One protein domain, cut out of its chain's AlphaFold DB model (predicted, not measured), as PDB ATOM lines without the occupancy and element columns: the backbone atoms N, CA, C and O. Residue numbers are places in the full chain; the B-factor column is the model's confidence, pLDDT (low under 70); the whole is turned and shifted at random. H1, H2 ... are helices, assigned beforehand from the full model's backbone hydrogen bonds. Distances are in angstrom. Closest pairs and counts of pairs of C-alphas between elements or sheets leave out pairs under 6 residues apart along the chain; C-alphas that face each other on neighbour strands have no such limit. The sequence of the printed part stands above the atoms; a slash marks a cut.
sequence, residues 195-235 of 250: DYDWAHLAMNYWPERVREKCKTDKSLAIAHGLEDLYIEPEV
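AT A GLANCE: This is residues 195 to 235 of the 250 residues of an uncharacterized protein of Pseudomonas chloritidismutans AW-1 (UniProt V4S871). Three short helices sit in a triangle, with H2 between H1 and H3 along the chain and H3 folding back after H2 through a tight turn. The stretch after H3 turns at residues 227 to 229 and then runs out as a tail to Val 235, which makes much of the length. The printed part has 41 residues with three named helices in the order H1, H2, H3 and no named strand; the class is all helix, with 21 of the 41 residues in the helices. The whole is compact by its radius of gyration of the C-alphas, 9.8 A, yet elongated in outline, spanning 33 by 17 by 14 A.

IN THESE COORDINATES: H2, the longest helix by residues, holds residues 207 to 214 and measures 10.6 A from first to last C-alpha. It begins with C-alpha 207 at (139.750, 74.187, 89.877) and ends with C-alpha 214 at (131.913, 67.120, 90.099). H1 comes before it, residues 200 to 205, 9.1 A long, with C-alpha 200 at (132.882, 78.723, 84.936). H3 comes after it, residues 218 to 224, 10.1 A long, ending with C-alpha 224 at (131.806, 72.038, 83.533). Residues 195 to 199 precede H1, and residues 225 to 235 follow H3; of the latter, 227 to 229 are a short helical run without a name.

HOW THE PARTS SIT: H2 and H3 touch only at the corner by their link; their closest C-alphas are those of Cys 214 and Ala 221, 4.4 A apart. They run opposite ways at a shallow tilt of 33 degrees, only just short of steep. H1 and H2 also touch only at the corner, and only just, with 3 pairs of C-alphas within 8 A; the closest are those of Met 203 and Val 210, 5.9 A apart. These two run opposite ways at a steep tilt of 47 degrees. H1 and H3 are close but not clearly touching: their closest C-alphas, those of His 200 and His 224, are 6.9 A apart. Their lines are about perpendicular, at 77 degrees. In H1, H2 and H3, every O i to N i+4 pair is within hydrogen-bond range.

THE WHOLE: The two C-alphas farthest apart are those of Tyr 205 and Val 235, 33.7 A. The first and last printed C-alphas, of Asp 195 and Val 235, are 27.5 A apart. The printed part has no cut, and the links H1 to H2 and H2 to H3 are both tight. The mean pLDDT of the printed part is 93.1; one printed residue, Val 235, is under 70.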
ATOM      1  N   ASP A 195     129.593  78.745  96.936       97.12
ATOM      2  CA  ASP A 195     128.133  78.840  96.747       97.12
ATOM      3  C   ASP A 195     127.753  78.944  95.250       97.12
ATOM      4  O   ASP A 195     126.604  78.715  94.872       97.12
ATOM      5  N   TYR A 196     128.721  79.290  94.393       96.94
ATOM      6  CA  TYR A 196     128.569  79.433  92.941       96.94
ATOM      7  C   TYR A 196     129.527  78.524  92.163       96.94
ATOM      8  O   TYR A 196     129.985  78.897  91.089       96.94
ATOM      9  N   ASP A 197     129.848  77.338  92.685       96.75
ATOM     10  CA  ASP A 197     130.776  76.423  92.002       96.75
ATOM     11  C   ASP A 197     130.272  75.954  90.626       96.75
ATOM     12  O   ASP A 197     131.070  75.464  89.840       96.75
ATOM     13  N   TRP A 198     128.989  76.153  90.298       95.56
ATOM     14  CA  TRP A 198     128.442  75.951  88.950       95.56
ATOM     15  C   TRP A 198     128.972  76.947  87.909       95.56
ATOM     16  O   TRP A 198     128.896  76.664  86.720       95.56
ATOM     17  N   ALA A 199     129.479  78.109  88.330       97.19
ATOM     18  CA  ALA A 199     129.986  79.126  87.420       97.19
ATOM     19  C   ALA A 199     131.364  78.735  86.874       97.19
ATOM     20  O   ALA A 199     132.249  78.316  87.626       97.19
ATOM     21  N   HIS A 200     131.597  78.973  85.589       96.75
ATOM     22  CA  HIS A 200     132.882  78.723  84.936       96.75
ATOM     23  C   HIS A 200     133.994  79.563  85.564       96.75
ATOM     24  O   HIS A 200     135.125  79.107  85.724       96.75
ATOM     25  N   LEU A 201     133.672  80.781  86.006       96.50
ATOM     26  CA  LEU A 201     134.613  81.615  86.733       96.50
ATOM     27  C   LEU A 201     135.113  80.942  88.020       96.50
ATOM     28  O   LEU A 201     136.294  81.065  88.334       96.50
ATOM     29  N   ALA A 202     134.269  80.188  88.736       97.44
ATOM     30  CA  ALA A 202     134.698  79.450  89.924       97.44
ATOM     31  C   ALA A 202     135.732  78.366  89.578       97.44
ATOM     32  O   ALA A 202     136.707  78.208  90.309       97.44
ATOM     33  N   MET A 203     135.575  77.690  88.435       96.81
ATOM     34  CA  MET A 203     136.532  76.699  87.929       96.81
ATOM     35  C   MET A 203     137.901  77.312  87.603       96.81
ATOM     36  O   MET A 203     138.924  76.656  87.779       96.81
ATOM     37  N   ASN A 204     137.953  78.579  87.181       97.00
ATOM     38  CA  ASN A 204     139.226  79.261  86.939       97.00
ATOM     39  C   ASN A 204     139.990  79.568  88.235       97.00
ATOM     40  O   ASN A 204     141.213  79.456  88.260       97.00
ATOM     41  N   TYR A 205     139.282  79.978  89.295       97.19
ATOM     42  CA  TYR A 205     139.895  80.387  90.566       97.19
ATOM     43  C   TYR A 205     140.125  79.226  91.544       97.19
ATOM     44  O   TYR A 205     141.087  79.270  92.307       97.19
ATOM     45  N   TRP A 206     139.268  78.200  91.533       98.00
ATOM     46  CA  TRP A 206     139.337  77.046  92.442       98.00
ATOM     47  C   TRP A 206     139.114  75.711  91.705       98.00
ATOM     48  O   TRP A 206     138.171  74.980  92.035       98.00
ATOM     49  N   PRO A 207     139.962  75.362  90.718       97.12
ATOM     50  CA  PRO A 207     139.750  74.187  89.877       97.12
ATOM     51  C   PRO A 207     139.712  72.880  90.674       97.12
ATOM     52  O   PRO A 207     138.868  72.028  90.406       97.12
ATOM     53  N   GLU A 208     140.570  72.712  91.682       97.19
ATOM     54  CA  GLU A 208     140.610  71.497  92.503       97.19
ATOM     55  C   GLU A 208     139.294  71.305  93.260       97.19
ATOM     56  O   GLU A 208     138.691  70.235  93.208       97.19
ATOM     57  N   ARG A 209     138.797  72.367  93.908       96.69
ATOM     58  CA  ARG A 209     137.541  72.325  94.669       96.69
ATOM     59  C   ARG A 209     136.357  71.959  93.777       96.69
ATOM     60  O   ARG A 209     135.536  71.128  94.165       96.69
ATOM     61  N   VAL A 210     136.256  72.593  92.611       96.75
ATOM     62  CA  VAL A 210     135.146  72.371  91.676       96.75
ATOM     63  C   VAL A 210     135.198  70.947  91.113       96.75
ATOM     64  O   VAL A 210     134.181  70.253  91.129       96.75
ATOM     65  N   ARG A 211     136.383  70.464  90.711       95.94
ATOM     66  CA  ARG A 211     136.582  69.090  90.216       95.94
ATOM     67  C   ARG A 211     136.206  68.031  91.247       95.94
ATOM     68  O   ARG A 211     135.545  67.060  90.894       95.94
ATOM     69  N   GLU A 212     136.573  68.218  92.514       96.00
ATOM     70  CA  GLU A 212     136.187  67.280  93.575       96.00
ATOM     71  C   GLU A 212     134.666  67.204  93.754       96.00
ATOM     72  O   GLU A 212     134.116  66.112  93.904       96.00
ATOM     73  N   LYS A 213     133.952  68.335  93.665       94.50
ATOM     74  CA  LYS A 213     132.482  68.330  93.726       94.50
ATOM     75  C   LYS A 213     131.843  67.643  92.514       94.50
ATOM     76  O   LYS A 213     130.855  66.931  92.691       94.50
ATOM     77  N   CYS A 214     132.420  67.774  91.317       94.62
ATOM     78  CA  CYS A 214     131.913  67.120  90.099       94.62
ATOM     79  C   CYS A 214     131.856  65.587  90.221       94.62
ATOM     80  O   CYS A 214     130.985  64.959  89.627       94.62
ATOM     81  N   LYS A 215     132.710  64.967  91.049       94.69
ATOM     82  CA  LYS A 215     132.685  63.509  91.265       94.69
ATOM     83  C   LYS A 215     131.380  63.001  91.876       94.69
ATOM     84  O   LYS A 215     131.021  61.848  91.668       94.69
ATOM     85  N   THR A 216     130.690  63.842  92.647       93.12
ATOM     86  CA  THR A 216     129.482  63.460  93.400       93.12
ATOM     87  C   THR A 216     128.230  64.233  92.983       93.12
ATOM     88  O   THR A 216     127.119  63.764  93.234       93.12
ATOM     89  N   ASP A 217     128.376  65.369  92.294       93.62
ATOM     90  CA  ASP A 217     127.274  66.155  91.736       93.62
ATOM     91  C   ASP A 217     127.269  66.084  90.202       93.62
ATOM     92  O   ASP A 217     128.056  66.742  89.519       93.62
ATOM     93  N   LYS A 218     126.329  65.303  89.658       92.38
ATOM     94  CA  LYS A 218     126.166  65.106  88.212       92.38
ATOM     95  C   LYS A 218     125.810  66.393  87.470       92.38
ATOM     96  O   LYS A 218     126.251  66.584  86.345       92.38
ATOM     97  N   SER A 219     125.000  67.266  88.075       93.12
ATOM     98  CA  SER A 219     124.584  68.511  87.413       93.12
ATOM     99  C   SER A 219     125.760  69.472  87.309       93.12
ATOM    100  O   SER A 219     125.944  70.123  86.285       93.12
ATOM    101  N   LEU A 220     126.579  69.519  88.361       93.12
ATOM    102  CA  LEU A 220     127.807  70.296  88.374       93.12
ATOM    103  C   LEU A 220     128.838  69.757  87.376       93.12
ATOM    104  O   LEU A 220     129.446  70.544  86.658       93.12
ATOM    105  N   ALA A 221     128.997  68.433  87.292       93.25
ATOM    106  CA  ALA A 221     129.871  67.801  86.305       93.25
ATOM    107  C   ALA A 221     129.471  68.179  84.870       93.25
ATOM    108  O   ALA A 221     130.331  68.577  84.091       93.25
ATOM    109  N   ILE A 222     128.168  68.153  84.558       92.75
ATOM    110  CA  ILE A 222     127.640  68.579  83.252       92.75
ATOM    111  C   ILE A 222     127.917  70.063  82.990       92.75
ATOM    112  O   ILE A 222     128.337  70.427  81.896       92.75
ATOM    113  N   ALA A 223     127.723  70.931  83.989       91.81
ATOM    114  CA  ALA A 223     127.964  72.368  83.836       91.81
ATOM    115  C   ALA A 223     129.416  72.698  83.440       91.81
ATOM    116  O   ALA A 223     129.641  73.685  82.748       91.81
ATOM    117  N   HIS A 224     130.381  71.865  83.845       93.38
ATOM    118  CA  HIS A 224     131.806  72.038  83.533       93.38
ATOM    119  C   HIS A 224     132.325  71.132  82.408       93.38
ATOM    120  O   HIS A 224     133.508  71.220  82.078       93.38
ATOM    121  N   GLY A 225     131.487  70.263  81.828       92.44
ATOM    122  CA  GLY A 225     131.907  69.261  80.838       92.44
ATOM    123  C   GLY A 225     132.887  68.220  81.398       92.44
ATOM    124  O   GLY A 225     133.851  67.855  80.727       92.44
ATOM    125  N   LEU A 226     132.691  67.825  82.661       93.75
ATOM    126  CA  LEU A 226     133.520  66.878  83.419       93.75
ATOM    127  C   LEU A 226     132.721  65.635  83.838       93.75
ATOM    128  O   LEU A 226     132.902  65.103  84.937       93.75
ATOM    129  N   GLU A 227     131.773  65.197  83.009       93.62
ATOM    130  CA  GLU A 227     130.930  64.033  83.299       93.62
ATOM    131  C   GLU A 227     131.733  62.736  83.457       93.62
ATOM    132  O   GLU A 227     131.282  61.823  84.144       93.62
ATOM    133  N   ASP A 228     132.930  62.667  82.875       92.31
ATOM    134  CA  ASP A 228     133.881  61.563  83.020       92.31
ATOM    135  C   ASP A 228     134.385  61.387  84.461       92.31
ATOM    136  O   ASP A 228     134.745  60.279  84.859       92.31
ATOM    137  N   LEU A 229     134.379  62.459  85.261       89.81
ATOM    138  CA  LEU A 229     134.768  62.415  86.670       89.81
ATOM    139  C   LEU A 229     133.637  61.941  87.591       89.81
ATOM    140  O   LEU A 229     133.906  61.603  88.746       89.81
ATOM    141  N   TYR A 230     132.383  61.957  87.128       91.81
ATOM    142  CA  TYR A 230     131.223  61.643  87.960       91.81
ATOM    143  C   TYR A 230     131.148  60.147  88.287       91.81
ATOM    144  O   TYR A 230     131.171  59.290  87.405       91.81
ATOM    145  N   ILE A 231     130.987  59.835  89.574       90.00
ATOM    146  CA  ILE A 231     130.849  58.470  90.076       90.00
ATOM    147  C   ILE A 231     129.385  58.262  90.461       90.00
ATOM    148  O   ILE A 231     128.884  58.883  91.402       90.00
ATOM    149  N   GLU A 232     128.687  57.389  89.733       83.88
ATOM    150  CA  GLU A 232     127.296  57.060  90.042       83.88
ATOM    151  C   GLU A 232     127.222  56.355  91.409       83.88
ATOM    152  O   GLU A 232     127.892  55.339  91.614       83.88
ATOM    153  N   PRO A 233     126.454  56.889  92.377       80.94
ATOM    154  CA  PRO A 233     126.361  56.281  93.694       80.94
ATOM    155  C   PRO A 233     125.688  54.910  93.596       80.94
ATOM    156  O   PRO A 233     124.659  54.762  92.932       80.94
ATOM    157  N   GLU A 234     126.233  53.915  94.301       75.50
ATOM    158  CA  GLU A 234     125.609  52.595  94.388       75.50
ATOM    159  C   GLU A 234     124.168  52.730  94.895       75.50
ATOM    160  O   GLU A 234     123.893  53.342  95.934       75.50
ATOM    161  N   VAL A 235     123.226  52.164  94.138       69.00
ATOM    162  CA  VAL A 235     121.803  52.222  94.466       69.00
ATOM    163  C   VAL A 235     121.576  51.456  95.766       69.00
ATOM    164  O   VAL A 235     121.496  50.227  95.771       69.00
TER     165      VAL A 235